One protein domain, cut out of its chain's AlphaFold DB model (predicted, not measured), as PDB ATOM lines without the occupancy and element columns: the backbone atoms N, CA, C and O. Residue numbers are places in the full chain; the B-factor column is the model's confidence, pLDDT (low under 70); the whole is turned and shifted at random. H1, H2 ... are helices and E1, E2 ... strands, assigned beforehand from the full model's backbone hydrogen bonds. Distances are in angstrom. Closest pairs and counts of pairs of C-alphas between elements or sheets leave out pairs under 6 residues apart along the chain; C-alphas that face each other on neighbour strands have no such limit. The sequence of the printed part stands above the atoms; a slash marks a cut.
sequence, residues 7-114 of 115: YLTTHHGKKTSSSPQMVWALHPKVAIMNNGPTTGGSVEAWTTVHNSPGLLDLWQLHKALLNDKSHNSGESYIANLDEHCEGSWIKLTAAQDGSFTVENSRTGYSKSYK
ATOM      1  N   TYR A   7     -38.324 -10.886  41.627       97.94
ATOM      2  CA  TYR A   7     -37.554 -11.720  42.551       97.94
ATOM      3  C   TYR A   7     -37.371 -13.146  42.011       97.94
ATOM      4  O   TYR A   7     -38.332 -13.898  41.858       97.94
ATOM      5  N   LEU A   8     -36.126 -13.552  41.757       98.00
ATOM      6  CA  LEU A   8     -35.786 -14.957  41.524       98.00
ATOM      7  C   LEU A   8     -35.568 -15.638  42.880       98.00
ATOM      8  O   LEU A   8     -34.733 -15.186  43.669       98.00
ATOM      9  N   THR A   9     -36.296 -16.720  43.164       97.56
ATOM     10  CA  THR A   9     -36.185 -17.392  44.467       97.56
ATOM     11  C   THR A   9     -34.769 -17.884  44.728       97.56
ATOM     12  O   THR A   9     -34.120 -18.463  43.856       97.56
ATOM     13  N   THR A  10     -34.295 -17.728  45.961       93.75
ATOM     14  CA  THR A  10     -32.995 -18.266  46.359       93.75
ATOM     15  C   THR A  10     -33.104 -19.757  46.673       93.75
ATOM     16  O   THR A  10     -34.122 -20.227  47.185       93.75
ATOM     17  N   HIS A  11     -32.043 -20.515  46.374       95.81
ATOM     18  CA  HIS A  11     -31.926 -21.940  46.714       95.81
ATOM     19  C   HIS A  11     -33.159 -22.775  46.304       95.81
ATOM     20  O   HIS A  11     -33.618 -23.618  47.071       95.81
ATOM     21  N   HIS A  12     -33.711 -22.520  45.111       96.19
ATOM     22  CA  HIS A  12     -34.878 -23.222  44.555       96.19
ATOM     23  C   HIS A  12     -36.184 -23.050  45.351       96.19
ATOM     24  O   HIS A  12     -37.133 -23.797  45.134       96.19
ATOM     25  N   GLY A  13     -36.246 -22.120  46.309       96.31
ATOM     26  CA  GLY A  13     -37.379 -22.024  47.234       96.31
ATOM     27  C   GLY A  13     -37.448 -23.212  48.203       96.31
ATOM     28  O   GLY A  13     -38.509 -23.806  48.392       96.31
ATOM     29  N   LYS A  14     -36.312 -23.625  48.775       95.69
ATOM     30  CA  LYS A  14     -36.290 -24.598  49.879       95.69
ATOM     31  C   LYS A  14     -36.764 -23.958  51.188       95.69
ATOM     32  O   LYS A  14     -36.666 -22.754  51.367       95.69
ATOM     33  N   LYS A  15     -37.150 -24.788  52.164       93.44
ATOM     34  CA  LYS A  15     -37.662 -24.344  53.478       93.44
ATOM     35  C   LYS A  15     -36.737 -23.395  54.257       93.44
ATOM     36  O   LYS A  15     -37.173 -22.710  55.168       93.44
ATOM     37  N   THR A  16     -35.441 -23.392  53.937       93.44
ATOM     38  CA  THR A  16     -34.423 -22.538  54.570       93.44
ATOM     39  C   THR A  16     -34.074 -21.304  53.732       93.44
ATOM     40  O   THR A  16     -33.039 -20.684  53.971       93.44
ATOM     41  N   SER A  17     -34.856 -20.982  52.700       92.69
ATOM     42  CA  SER A  17     -34.658 -19.817  51.839       92.69
ATOM     43  C   SER A  17     -35.895 -18.921  51.815       92.69
ATOM     44  O   SER A  17     -36.900 -19.226  52.450       92.69
ATOM     45  N   SER A  18     -35.794 -17.774  51.134       92.50
ATOM     46  CA  SER A  18     -36.912 -16.837  50.967       92.50
ATOM     47  C   SER A  18     -37.574 -16.413  52.287       92.50
ATOM     48  O   SER A  18     -38.792 -16.431  52.388       92.50
ATOM     49  N   SER A  19     -36.786 -16.021  53.301       95.31
ATOM     50  CA  SER A  19     -37.342 -15.551  54.579       95.31
ATOM     51  C   SER A  19     -38.289 -14.358  54.378       95.31
ATOM     52  O   SER A  19     -38.007 -13.488  53.543       95.31
ATOM     53  N   PRO A  20     -39.388 -14.259  55.151       96.69
ATOM     54  CA  PRO A  20     -40.386 -13.210  54.951       96.69
ATOM     55  C   PRO A  20     -39.794 -11.814  55.146       96.69
ATOM     56  O   PRO A  20     -40.106 -10.909  54.384       96.69
ATOM     57  N   GLN A  21     -38.853 -11.646  56.081       96.06
ATOM     58  CA  GLN A  21     -38.177 -10.365  56.308       96.06
ATOM     59  C   GLN A  21     -37.427  -9.878  55.062       96.06
ATOM     60  O   GLN A  21     -37.397  -8.680  54.806       96.06
ATOM     61  N   MET A  22     -36.828 -10.789  54.289       95.31
ATOM     62  CA  MET A  22     -36.125 -10.443  53.053       95.31
ATOM     63  C   MET A  22     -37.119 -10.233  51.909       95.31
ATOM     64  O   MET A  22     -37.109  -9.183  51.272       95.31
ATOM     65  N   VAL A  23     -37.981 -11.219  51.648       97.56
ATOM     66  CA  VAL A  23     -38.878 -11.205  50.481       97.56
ATOM     67  C   VAL A  23     -39.879 -10.057  50.572       97.56
ATOM     68  O   VAL A  23     -40.052  -9.322  49.604       97.56
ATOM     69  N   TRP A  24     -40.483  -9.838  51.740       98.00
ATOM     70  CA  TRP A  24     -41.497  -8.795  51.896       98.00
ATOM     71  C   TRP A  24     -40.882  -7.393  51.913       98.00
ATOM     72  O   TRP A  24     -41.510  -6.458  51.431       98.00
ATOM     73  N   ALA A  25     -39.638  -7.238  52.386       97.38
ATOM     74  CA  ALA A  25     -38.913  -5.968  52.283       97.38
ATOM     75  C   ALA A  25     -38.511  -5.628  50.837       97.38
ATOM     76  O   ALA A  25     -38.434  -4.453  50.487       97.38
ATOM     77  N   LEU A  26     -38.262  -6.644  50.001       97.38
ATOM     78  CA  LEU A  26     -38.032  -6.469  48.564       97.38
ATOM     79  C   LEU A  26     -39.314  -6.079  47.810       97.38
ATOM     80  O   LEU A  26     -39.210  -5.478  46.743       97.38
ATOM     81  N   HIS A  27     -40.492  -6.402  48.359       97.75
ATOM     82  CA  HIS A  27     -41.810  -6.070  47.807       97.75
ATOM     83  C   HIS A  27     -41.922  -6.347  46.283       97.75
ATOM     84  O   HIS A  27     -42.248  -5.439  45.508       97.75
ATOM     85  N   PRO A  28     -41.593  -7.573  45.819       97.94
ATOM     86  CA  PRO A  28     -41.589  -7.903  44.399       97.94
ATOM     87  C   PRO A  28     -42.987  -7.834  43.788       97.94
ATOM     88  O   PRO A  28     -43.943  -8.351  44.362       97.94
ATOM     89  N   LYS A  29     -43.092  -7.287  42.572       97.94
ATOM     90  CA  LYS A  29     -44.320  -7.390  41.767       97.94
ATOM     91  C   LYS A  29     -44.487  -8.792  41.193       97.94
ATOM     92  O   LYS A  29     -45.600  -9.298  41.116       97.94
ATOM     93  N   VAL A  30     -43.389  -9.421  40.775       98.69
ATOM     94  CA  VAL A  30     -43.382 -10.777  40.212       98.69
ATOM     95  C   VAL A  30     -42.266 -11.593  40.837       98.69
ATOM     96  O   VAL A  30     -41.170 -11.089  41.087       98.69
ATOM     97  N   ALA A  31     -42.515 -12.879  41.047       98.69
ATOM     98  CA  ALA A  31     -41.482 -13.817  41.451       98.69
ATOM     99  C   ALA A  31     -41.373 -14.984  40.467       98.69
ATOM    100  O   ALA A  31     -42.375 -15.446  39.924       98.69
ATOM    101  N   ILE A  32     -40.148 -15.463  40.247       98.75
ATOM    102  CA  ILE A  32     -39.863 -16.678  39.480       98.75
ATOM    103  C   ILE A  32     -39.205 -17.674  40.428       98.75
ATOM    104  O   ILE A  32     -38.130 -17.425  40.977       98.75
ATOM    105  N   MET A  33     -39.854 -18.813  40.618       98.62
ATOM    106  CA  MET A  33     -39.353 -19.903  41.426       98.62
ATOM    107  C   MET A  33     -38.643 -20.924  40.546       98.62
ATOM    108  O   MET A  33     -39.253 -21.615  39.733       98.62
ATOM    109  N   ASN A  34     -37.327 -21.019  40.705       97.56
ATOM    110  CA  ASN A  34     -36.465 -21.915  39.933       97.56
ATOM    111  C   ASN A  34     -36.385 -23.322  40.551       97.56
ATOM    112  O   ASN A  34     -35.299 -23.899  40.663       97.56
ATOM    113  N   ASN A  35     -37.524 -23.848  41.009       98.00
ATOM    114  CA  ASN A  35     -37.611 -25.170  41.619       98.00
ATOM    115  C   ASN A  35     -37.590 -26.298  40.575       98.00
ATOM    116  O   ASN A  35     -37.907 -26.107  39.398       98.00
ATOM    117  N   GLY A  36     -37.211 -27.484  41.044       97.00
ATOM    118  CA  GLY A  36     -37.414 -28.753  40.352       97.00
ATOM    119  C   GLY A  36     -38.706 -29.443  40.811       97.00
ATOM    120  O   GLY A  36     -39.363 -28.958  41.740       97.00
ATOM    121  N   PRO A  37     -39.051 -30.593  40.209       96.62
ATOM    122  CA  PRO A  37     -40.272 -31.329  40.539       96.62
ATOM    123  C   PRO A  37     -40.272 -31.848  41.985       96.62
ATOM    124  O   PRO A  37     -41.296 -31.834  42.662       96.62
ATOM    125  N   THR A  38     -39.097 -32.236  42.487       95.31
ATOM    126  CA  THR A  38     -38.872 -32.749  43.852       95.31
ATOM    127  C   THR A  38     -37.808 -31.954  44.618       95.31
ATOM    128  O   THR A  38     -37.439 -32.304  45.738       95.31
ATOM    129  N   THR A  39     -37.296 -30.863  44.033       93.06
ATOM    130  CA  THR A  39     -36.229 -30.035  44.615       93.06
ATOM    131  C   THR A  39     -36.693 -28.596  44.797       93.06
ATOM    132  O   THR A  39     -36.888 -27.877  43.821       93.06
ATOM    133  N   GLY A  40     -36.776 -28.140  46.047       96.06
ATOM    134  CA  GLY A  40     -37.270 -26.796  46.345       96.06
ATOM    135  C   GLY A  40     -38.788 -26.711  46.214       96.06
ATOM    136  O   GLY A  40     -39.466 -27.718  46.391       96.06
ATOM    137  N   GLY A  41     -39.315 -25.512  45.970       96.56
ATOM    138  CA  GLY A  41     -40.759 -25.278  45.937       96.56
ATOM    139  C   GLY A  41     -41.476 -25.661  47.228       96.56
ATOM    140  O   GLY A  41     -42.645 -26.010  47.183       96.56
ATOM    141  N   SER A  42     -40.784 -25.635  48.371       97.50
ATOM    142  CA  SER A  42     -41.372 -26.017  49.659       97.50
ATOM    143  C   SER A  42     -42.590 -25.158  49.988       97.50
ATOM    144  O   SER A  42     -42.599 -23.968  49.664       97.50
ATOM    145  N   VAL A  43     -43.573 -25.745  50.673       97.56
ATOM    146  CA  VAL A  43     -44.783 -25.053  51.144       97.56
ATOM    147  C   VAL A  43     -44.436 -23.748  51.862       97.56
ATOM    148  O   VAL A  43     -45.052 -22.720  51.594       97.56
ATOM    149  N   GLU A  44     -43.410 -23.740  52.712       97.44
ATOM    150  CA  GLU A  44     -43.007 -22.568  53.493       97.44
ATOM    151  C   GLU A  44     -42.462 -21.430  52.616       97.44
ATOM    152  O   GLU A  44     -42.870 -20.272  52.759       97.44
ATOM    153  N   ALA A  45     -41.561 -21.748  51.681       97.69
ATOM    154  CA  ALA A  45     -40.998 -20.753  50.769       97.69
ATOM    155  C   ALA A  45     -42.045 -20.258  49.764       97.69
ATOM    156  O   ALA A  45     -42.131 -19.055  49.513       97.69
ATOM    157  N   TRP A  46     -42.866 -21.166  49.225       98.38
ATOM    158  CA  TRP A  46     -43.969 -20.817  48.333       98.38
ATOM    159  C   TRP A  46     -44.954 -19.888  49.035       98.38
ATOM    160  O   TRP A  46     -45.241 -18.823  48.505       98.38
ATOM    161  N   THR A  47     -45.373 -20.218  50.260       98.06
ATOM    162  CA  THR A  47     -46.282 -19.384  51.065       98.06
ATOM    163  C   THR A  47     -45.692 -18.005  51.317       98.06
ATOM    164  O   THR A  47     -46.378 -16.999  51.165       98.06
ATOM    165  N   THR A  48     -44.406 -17.934  51.671       98.38
ATOM    166  CA  THR A  48     -43.747 -16.651  51.936       98.38
ATOM    167  C   THR A  48     -43.710 -15.761  50.699       98.38
ATOM    168  O   THR A  48     -43.992 -14.566  50.799       98.38
ATOM    169  N   VAL A  49     -43.374 -16.335  49.539       98.44
ATOM    170  CA  VAL A  49     -43.326 -15.596  48.276       98.44
ATOM    171  C   VAL A  49     -44.734 -15.217  47.830       98.44
ATOM    172  O   VAL A  49     -44.975 -14.040  47.596       98.44
ATOM    173  N   HIS A  50     -45.662 -16.175  47.779       98.38
ATOM    174  CA  HIS A  50     -47.052 -15.976  47.367       98.38
ATOM    175  C   HIS A  50     -47.764 -14.895  48.190       98.38
ATOM    176  O   HIS A  50     -48.461 -14.058  47.627       98.38
ATOM    177  N   ASN A  51     -47.532 -14.866  49.506       98.44
ATOM    178  CA  ASN A  51     -48.134 -13.882  50.409       98.44
ATOM    179  C   ASN A  51     -47.343 -12.567  50.504       98.44
ATOM    180  O   ASN A  51     -47.670 -11.722  51.340       98.44
ATOM    181  N   SER A  52     -46.289 -12.383  49.704       98.50
ATOM    182  CA  SER A  52     -45.530 -11.135  49.717       98.50
ATOM    183  C   SER A  52     -46.434  -9.957  49.335       98.50
ATOM    184  O   SER A  52     -47.096 -10.017  48.295       98.50
ATOM    185  N   PRO A  53     -46.449  -8.860  50.117       97.50
ATOM    186  CA  PRO A  53     -47.230  -7.678  49.772       97.50
ATOM    187  C   PRO A  53     -46.896  -7.173  48.365       97.50
ATOM    188  O   PRO A  53     -45.725  -7.078  47.993       97.50
ATOM    189  N   GLY A  54     -47.938  -6.878  47.583       96.81
ATOM    190  CA  GLY A  54     -47.814  -6.357  46.221       96.81
ATOM    191  C   GLY A  54     -47.464  -7.382  45.141       96.81
ATOM    192  O   GLY A  54     -47.356  -6.982  43.979       96.81
ATOM    193  N   LEU A  55     -47.321  -8.670  45.478       98.56
ATOM    194  CA  LEU A  55     -47.086  -9.704  44.478       98.56
ATOM    195  C   LEU A  55     -48.317  -9.859  43.573       98.56
ATOM    196  O   LEU A  55     -49.434 -10.069  44.041       98.56
ATOM    197  N   LEU A  56     -48.088  -9.777  42.266       98.44
ATOM    198  CA  LEU A  56     -49.097  -9.981  41.234       98.44
ATOM    199  C   LEU A  56     -49.125 -11.437  40.776       98.44
ATOM    200  O   LEU A  56     -50.195 -12.028  40.685       98.44
ATOM    201  N   ASP A  57     -47.953 -12.017  40.501       98.62
ATOM    202  CA  ASP A  57     -47.842 -13.385  40.000       98.62
ATOM    203  C   ASP A  57     -46.572 -14.083  40.498       98.62
ATOM    204  O   ASP A  57     -45.482 -13.502  40.565       98.62
ATOM    205  N   LEU A  58     -46.716 -15.378  40.777       98.75
ATOM    206  CA  LEU A  58     -45.625 -16.305  41.053       98.75
ATOM    207  C   LEU A  58     -45.519 -17.294  39.893       98.75
ATOM    208  O   LEU A  58     -46.447 -18.056  39.631       98.75
ATOM    209  N   TRP A  59     -44.381 -17.306  39.215       98.81
ATOM    210  CA  TRP A  59     -44.058 -18.260  38.158       98.81
ATOM    211  C   TRP A  59     -43.221 -19.403  38.725       98.81
ATOM    212  O   TRP A  59     -42.394 -19.172  39.606       98.81
ATOM    213  N   GLN A  60     -43.385 -20.623  38.214       98.62
ATOM    214  CA  GLN A  60     -42.605 -21.786  38.647       98.62
ATOM    215  C   GLN A  60     -41.970 -22.510  37.466       98.62
ATOM    216  O   GLN A  60     -42.629 -22.834  36.478       98.62
ATOM    217  N   LEU A  61     -40.686 -22.835  37.592       98.38
ATOM    218  CA  LEU A  61     -39.994 -23.626  36.580       98.38
ATOM    219  C   LEU A  61     -40.562 -25.053  36.512       98.38
ATOM    220  O   LEU A  61     -40.794 -25.558  35.417       98.38
ATOM    221  N   HIS A  62     -40.845 -25.668  37.662       98.44
ATOM    222  CA  HIS A  62     -41.532 -26.957  37.750       98.44
ATOM    223  C   HIS A  62     -42.711 -26.889  38.714       98.44
ATOM    224  O   HIS A  62     -42.674 -26.173  39.716       98.44
ATOM    225  N   LYS A  63     -43.727 -27.714  38.476       98.06
ATOM    226  CA  LYS A  63     -44.705 -28.060  39.506       98.06
ATOM    227  C   LYS A  63     -43.978 -28.775  40.646       98.06
ATOM    228  O   LYS A  63     -43.257 -29.736  40.402       98.06
ATOM    229  N   ALA A  64     -44.162 -28.322  41.881       97.62
ATOM    230  CA  ALA A  64     -43.649 -29.018  43.055       97.62
ATOM    231  C   ALA A  64     -44.553 -30.228  43.337       97.62
ATOM    232  O   ALA A  64     -45.671 -30.073  43.830       97.62
ATOM    233  N   LEU A  65     -44.091 -31.431  42.991       96.69
ATOM    234  CA  LEU A  65     -44.880 -32.669  43.059       96.69
ATOM    235  C   LEU A  65     -45.124 -33.151  44.493       96.69
ATOM    236  O   LEU A  65     -46.046 -33.924  44.733       96.69
ATOM    237  N   LEU A  66     -44.308 -32.684  45.440       95.06
ATOM    238  CA  LEU A  66     -44.455 -32.980  46.866       95.06
ATOM    239  C   LEU A  66     -45.458 -32.052  47.572       95.06
ATOM    240  O   LEU A  66     -45.744 -32.254  48.750       95.06
ATOM    241  N   ASN A  67     -45.985 -31.050  46.866       96.06
ATOM    242  CA  ASN A  67     -46.965 -30.110  47.393       96.06
ATOM    243  C   ASN A  67     -48.391 -30.516  47.015       96.06
ATOM    244  O   ASN A  67     -48.633 -31.213  46.027       96.06
ATOM    245  N   ASP A  68     -49.361 -30.000  47.769       94.12
ATOM    246  CA  ASP A  68     -50.757 -30.034  47.349       94.12
ATOM    247  C   ASP A  68     -51.030 -29.080  46.162       94.12
ATOM    248  O   ASP A  68     -50.161 -28.351  45.669       94.12
ATOM    249  N   LYS A  69     -52.280 -29.087  45.681       91.38
ATOM    250  CA  LYS A  69     -52.713 -28.221  44.575       91.38
ATOM    251  C   LYS A  69     -52.714 -26.731  44.934       91.38
ATOM    252  O   LYS A  69     -52.591 -25.922  44.024       91.38
ATOM    253  N   SER A  70     -52.884 -26.374  46.208       96.06
ATOM    254  CA  SER A  70     -52.911 -24.977  46.666       96.06
ATOM    255  C   SER A  70     -51.521 -24.354  46.795       96.06
ATOM    256  O   SER A  70     -51.413 -23.136  46.729       96.06
ATOM    257  N   HIS A  71     -50.468 -25.162  46.922       97.81
ATOM    258  CA  HIS A  71     -49.077 -24.705  47.011       97.81
ATOM    259  C   HIS A  71     -48.331 -24.890  45.685       97.81
ATOM    260  O   HIS A  71     -47.198 -25.377  45.634       97.81
ATOM    261  N   ASN A  72     -49.007 -24.523  44.601       98.31
ATOM    262  CA  ASN A  72     -48.462 -24.379  43.263       98.31
ATOM    263  C   ASN A  72     -49.199 -23.231  42.557       98.31
ATOM    264  O   ASN A  72     -50.368 -22.960  42.828       98.31
ATOM    265  N   SER A  73     -48.530 -22.563  41.627       98.12
ATOM    266  CA  SER A  73     -49.149 -21.571  40.753       98.12
ATOM    267  C   SER A  73     -50.115 -22.222  39.760       98.12
ATOM    268  O   SER A  73     -50.086 -23.430  39.528       98.12
ATOM    269  N   GLY A  74     -50.969 -21.418  39.122       97.19
ATOM    270  CA  GLY A  74     -51.807 -21.909  38.024       97.19
ATOM    271  C   GLY A  74     -50.959 -22.461  36.873       97.19
ATOM    272  O   GLY A  74     -49.878 -21.944  36.598       97.19
ATOM    273  N   GLU A  75     -51.443 -23.486  36.167       97.00
ATOM    274  CA  GLU A  75     -50.630 -24.242  35.198       97.00
ATOM    275  C   GLU A  75     -49.997 -23.384  34.089       97.00
ATOM    276  O   GLU A  75     -48.879 -23.670  33.662       97.00
ATOM    277  N   SER A  76     -50.654 -22.309  33.639       97.56
ATOM    278  CA  SER A  76     -50.090 -21.369  32.651       97.56
ATOM    279  C   SER A  76     -48.806 -20.681  33.137       97.56
ATOM    280  O   SER A  76     -47.956 -20.321  32.324       97.56
ATOM    281  N   TYR A  77     -48.625 -20.560  34.453       98.44
ATOM    282  CA  TYR A  77     -47.445 -19.994  35.109       98.44
ATOM    283  C   TYR A  77     -46.375 -21.051  35.441       98.44
ATOM    284  O   TYR A  77     -45.343 -20.711  36.022       98.44
ATOM    285  N   ILE A  78     -46.605 -22.321  35.076       98.50
ATOM    286  CA  ILE A  78     -45.677 -23.434  35.299       98.50
ATOM    287  C   ILE A  78     -45.121 -23.941  33.964       98.50
ATOM    288  O   ILE A  78     -45.875 -24.369  33.076       98.50
ATOM    289  N   ALA A  79     -43.795 -23.920  33.820       98.50
ATOM    290  CA  ALA A  79     -43.137 -24.378  32.596       98.50
ATOM    291  C   ALA A  79     -43.133 -25.904  32.456       98.50
ATOM    292  O   ALA A  79     -43.387 -26.398  31.367       98.50
ATOM    293  N   ASN A  80     -42.925 -26.657  33.538       98.25
ATOM    294  CA  ASN A  80     -42.851 -28.121  33.499       98.25
ATOM    295  C   ASN A  80     -43.805 -28.736  34.538       98.25
ATOM    296  O   ASN A  80     -43.651 -28.498  35.737       98.25
ATOM    297  N   LEU A  81     -44.819 -29.490  34.094       96.88
ATOM    298  CA  LEU A  81     -45.864 -30.043  34.977       96.88
ATOM    299  C   LEU A  81     -45.524 -31.420  35.562       96.88
ATOM    300  O   LEU A  81     -46.088 -31.781  36.595       96.88
ATOM    301  N   ASP A  82     -44.593 -32.136  34.936       91.88
ATOM    302  CA  ASP A  82     -44.225 -33.512  35.267       91.88
ATOM    303  C   ASP A  82     -42.719 -33.630  35.539       91.88
ATOM    304  O   ASP A  82     -41.930 -32.768  35.148       91.88
ATOM    305  N   GLU A  83     -42.314 -34.704  36.222       88.62
ATOM    306  CA  GLU A  83     -40.904 -34.979  36.537       88.62
ATOM    307  C   GLU A  83     -40.076 -35.278  35.282       88.62
ATOM    308  O   GLU A  83     -38.962 -34.778  35.130       88.62
ATOM    309  N   HIS A  84     -40.649 -36.058  34.365       89.50
ATOM    310  CA  HIS A  84     -40.073 -36.336  33.056       89.50
ATOM    311  C   HIS A  84     -40.592 -35.269  32.096       89.50
ATOM    312  O   HIS A  84     -41.713 -35.368  31.600       89.50
ATOM    313  N   CYS A  85     -39.808 -34.215  31.897       87.88
ATOM    314  CA  CYS A  85     -40.192 -33.083  31.066       87.88
ATOM    315  C   CYS A  85     -39.191 -32.836  29.935       87.88
ATOM    316  O   CYS A  85     -38.015 -33.174  30.031       87.88
ATOM    317  N   GLU A  86     -39.673 -32.165  28.891       89.75
ATOM    318  CA  GLU A  86     -38.884 -31.750  27.721       89.75
ATOM    319  C   GLU A  86     -37.986 -30.523  28.002       89.75
ATOM    320  O   GLU A  86     -37.327 -30.011  27.100       89.75
ATOM    321  N   GLY A  87     -37.967 -30.010  29.240       93.62
ATOM    322  CA  GLY A  87     -37.126 -28.873  29.629       93.62
ATOM    323  C   GLY A  87     -37.631 -27.518  29.125       93.62
ATOM    324  O   GLY A  87     -36.861 -26.719  28.591       93.62
ATOM    325  N   SER A  88     -38.921 -27.228  29.311       98.12
ATOM    326  CA  SER A  88     -39.476 -25.900  29.018       98.12
ATOM    327  C   SER A  88     -38.905 -24.830  29.956       98.12
ATOM    328  O   SER A  88     -38.589 -25.097  31.119       98.12
ATOM    329  N   TRP A  89     -38.798 -23.598  29.464       98.31
ATOM    330  CA  TRP A  89     -38.213 -22.472  30.183       98.31
ATOM    331  C   TRP A  89     -39.240 -21.393  30.527       98.31
ATOM    332  O   TRP A  89     -40.317 -21.285  29.936       98.31
ATOM    333  N   ILE A  90     -38.845 -20.549  31.480       98.75
ATOM    334  CA  ILE A  90     -39.469 -19.255  31.750       98.75
ATOM    335  C   ILE A  90     -38.460 -18.174  31.388       98.75
ATOM    336  O   ILE A  90     -37.326 -18.199  31.866       98.75
ATOM    337  N   LYS A  91     -38.871 -17.233  30.540       98.69
ATOM    338  CA  LYS A  91     -38.023 -16.131  30.079       98.69
ATOM    339  C   LYS A  91     -38.637 -14.824  30.517       98.69
ATOM    340  O   LYS A  91     -39.830 -14.601  30.336       98.69
ATOM    341  N   LEU A  92     -37.791 -13.959  31.051       98.56
ATOM    342  CA  LEU A  92     -38.128 -12.582  31.339       98.56
ATOM    343  C   LEU A  92     -37.374 -11.675  30.375       98.56
ATOM    344  O   LEU A  92     -36.150 -11.761  30.277       98.56
ATOM    345  N   THR A  93     -38.102 -10.785  29.711       98.56
ATOM    346  CA  THR A  93     -37.532  -9.729  28.871       98.56
ATOM    347  C   THR A  93     -37.867  -8.380  29.490       98.56
ATOM    348  O   THR A  93     -39.043  -8.036  29.606       98.56
ATOM    349  N   ALA A  94     -36.846  -7.625  29.892       97.69
ATOM    350  CA  ALA A  94     -37.001  -6.268  30.408       97.69
ATOM    351  C   ALA A  94     -36.906  -5.239  29.271       97.69
ATOM    352  O   ALA A  94     -36.111  -5.404  28.343       97.69
ATOM    353  N   ALA A  95     -37.696  -4.173  29.365       97.38
ATOM    354  CA  ALA A  95     -37.667  -3.035  28.456       97.38
ATOM    355  C   ALA A  95     -37.043  -1.802  29.134       97.38
ATOM    356  O   ALA A  95     -36.985  -1.697  30.360       97.38
ATOM    357  N   GLN A  96     -36.574  -0.843  28.329       96.81
ATOM    358  CA  GLN A  96     -35.927   0.379  28.833       96.81
ATOM    359  C   GLN A  96     -36.867   1.284  29.644       96.81
ATOM    360  O   GLN A  96     -36.402   2.048  30.485       96.81
ATOM    361  N   ASP A  97     -38.179   1.196  29.417       95.94
ATOM    362  CA  ASP A  97     -39.191   1.958  30.156       95.94
ATOM    363  C   ASP A  97     -39.475   1.390  31.564       95.94
ATOM    364  O   ASP A  97     -40.265   1.955  32.324       95.94
ATOM    365  N   GLY A  98     -38.804   0.294  31.935       94.25
ATOM    366  CA  GLY A  98     -38.979  -0.401  33.207       94.25
ATOM    367  C   GLY A  98     -40.136  -1.400  33.218       94.25
ATOM    368  O   GLY A  98     -40.375  -2.024  34.250       94.25
ATOM    369  N   SER A  99     -40.849  -1.580  32.102       98.12
ATOM    370  CA  SER A  99     -41.769  -2.705  31.938       98.12
ATOM    371  C   SER A  99     -41.007  -4.004  31.658       98.12
ATOM    372  O   SER A  99     -39.839  -4.004  31.255       98.12
ATOM    373  N   PHE A 100     -41.665  -5.138  31.877       98.50
ATOM    374  CA  PHE A 100     -41.107  -6.442  31.535       98.50
ATOM    375  C   PHE A 100     -42.198  -7.435  31.151       98.50
ATOM    376  O   PHE A 100     -43.355  -7.299  31.546       98.50
ATOM    377  N   THR A 101     -41.817  -8.462  30.398       98.75
ATOM    378  CA  THR A 101     -42.700  -9.561  29.997       98.75
ATOM    379  C   THR A 101     -42.118 -10.876  30.476       98.75
ATOM    380  O   THR A 101     -40.923 -11.114  30.296       98.75
ATOM    381  N   VAL A 102     -42.962 -11.729  31.056       98.81
ATOM    382  CA  VAL A 102     -42.614 -13.111  31.397       98.81
ATOM    383  C   VAL A 102     -43.358 -14.053  30.458       98.81
ATOM    384  O   VAL A 102     -44.559 -13.885  30.251       98.81
ATOM    385  N   GLU A 103     -42.639 -15.009  29.881       98.81
ATOM    386  CA  GLU A 103     -43.130 -15.975  28.895       98.81
ATOM    387  C   GLU A 103     -42.814 -17.405  29.347       98.81
ATOM    388  O   GLU A 103     -41.694 -17.693  29.782       98.81
ATOM    389  N   ASN A 104     -43.793 -18.299  29.206       98.62
ATOM    390  CA  ASN A 104     -43.662 -19.737  29.416       98.62
ATOM    391  C   ASN A 104     -43.591 -20.462  28.067       98.62
ATOM    392  O   ASN A 104     -44.578 -20.505  27.328       98.62
ATOM    393  N   SER A 105     -42.454 -21.097  27.775       98.44
ATOM    394  CA  SER A 105     -42.236 -21.757  26.481       98.44
ATOM    395  C   SER A 105     -43.134 -22.966  26.231       98.44
ATOM    396  O   SER A 105     -43.357 -23.310  25.076       98.44
ATOM    397  N   ARG A 106     -43.655 -23.615  27.286       97.75
ATOM    398  CA  ARG A 106     -44.530 -24.793  27.149       97.75
ATOM    399  C   ARG A 106     -45.835 -24.441  26.446       97.75
ATOM    400  O   ARG A 106     -46.372 -25.241  25.692       97.75
ATOM    401  N   THR A 107     -46.377 -23.265  26.753       96.94
ATOM    402  CA  THR A 107     -47.725 -22.860  26.323       96.94
ATOM    403  C   THR A 107     -47.725 -21.635  25.415       96.94
ATOM    404  O   THR A 107     -48.759 -21.315  24.839       96.94
ATOM    405  N   GLY A 108     -46.601 -20.916  25.319       97.44
ATOM    406  CA  GLY A 108     -46.543 -19.587  24.709       97.44
ATOM    407  C   GLY A 108     -47.266 -18.511  25.528       97.44
ATOM    408  O   GLY A 108     -47.337 -17.359  25.099       97.44
ATOM    409  N   TYR A 109     -47.811 -18.857  26.704       98.56
ATOM    410  CA  TYR A 109     -48.448 -17.884  27.578       98.56
ATOM    411  C   TYR A 109     -47.423 -16.841  28.011       98.56
ATOM    412  O   TYR A 109     -46.350 -17.171  28.523       98.56
ATOM    413  N   SER A 110     -47.774 -15.575  27.819       98.56
ATOM    414  CA  SER A 110     -46.962 -14.443  28.232       98.56
ATOM    415  C   SER A 110     -47.814 -13.392  28.929       98.56
ATOM    416  O   SER A 110     -49.003 -13.233  28.641       98.56
ATOM    417  N   LYS A 111     -47.200 -12.678  29.874       98.69
ATOM    418  CA  LYS A 111     -47.827 -11.571  30.600       98.69
ATOM    419  C   LYS A 111     -46.831 -10.429  30.741       98.69
ATOM    420  O   LYS A 111     -45.690 -10.649  31.147       98.69
ATOM    421  N   SER A 112     -47.276  -9.224  30.401       98.56
ATOM    422  CA  SER A 112     -46.492  -7.996  30.531       98.56
ATOM    423  C   SER A 112     -46.906  -7.217  31.773       98.56
ATOM    424  O   SER A 112     -48.092  -7.092  32.080       98.56
ATOM    425  N   TYR A 113     -45.917  -6.652  32.451       98.25
ATOM    426  CA  TYR A 113     -46.049  -5.902  33.690       98.25
ATOM    427  C   TYR A 113     -45.507  -4.502  33.463       98.25
ATOM    428  O   TYR A 113     -44.393  -4.325  32.968       98.25
ATOM    429  N   LYS A 114     -46.316  -3.501  33.803       95.12
ATOM    430  CA  LYS A 114     -45.929  -2.096  33.693       95.12
ATOM    431  C   LYS A 114     -45.235  -1.637  34.974       95.12
ATOM    432  O   LYS A 114     -45.378  -2.256  36.034       95.12
TER     433      LYS A 114
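Overview. This is residues 7 to 114 of the 115 residues of the protein "Beta-lactamase domain protein" of Candidatus Sulfopaludibacter sp. SbA3 (UniProt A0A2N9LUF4). What is the shape? Two three-stranded sheets lie partly face to face as a sandwich, parallel E1 E2 E3 and antiparallel E4 E5 E6; H3 covers the first sheet's other face, and H2 packs beside H3. What is printed? The printed part has 108 residues with three named helices and six named strands, in the order H1 H2 E1 H3 E2 E3 E4 E5 E6; the class is mixed, with under half of the residues in named elements. How compact is it? It is compact, with a radius of gyration of the C-alphas of 13.1 A and spans of 39 by 34 by 21 A.

Arrangement. How do the helices stand? H1, residues 10 to 13, only grazes the sheet of E1, residues 30 to 33, E2, residues 57 to 62, and E3, residues 78 to 80. H2, residues 20 to 26, touches H3, residues 43 to 50, at a shallow tilt of 26 degrees, the same way, with Pro 20 and Thr 48 the closest C-alphas, 5.7 A. H3 is on that sheet at a height over the sheet of 10.7 A. What is within hydrogen-bond range? N 33 and O 59, 2.8 A, are across E1 and E2, and N 79 and O 60, 3.1 A, across E2 and E3. In E4, residues 90 to 94, E5, residues 100 to 104, and E6, residues 110 to 113, a meander of two antiparallel hairpins, N 93 and O 101 and N 102 and O 111 are each 2.9 A apart. In H3 every O i to N i+4 pair is within hydrogen-bond range, in H2 2 of 3 are, and H1 with 4 residues is too short for such a pair.

Along the chain. Where are the ends? H1 begins at C-alpha 10, (-32.995, -18.266, 46.359), and E6 ends at C-alpha 113, (-46.049, -5.902, 33.690). Which elements are longer? E2 measures 15.1 A, E5 13.7 A and E4 13.3 A from first to last C-alpha.

Size, cuts and confidence. How large is it? The C-alphas of Leu 66 and Asp 97, the two farthest apart, are 39.1 A apart. Any gap or doubt? The printed part has no cut, the link E2 to E3 is long with 15 residues, and no printed residue is under 70 in pLDDT.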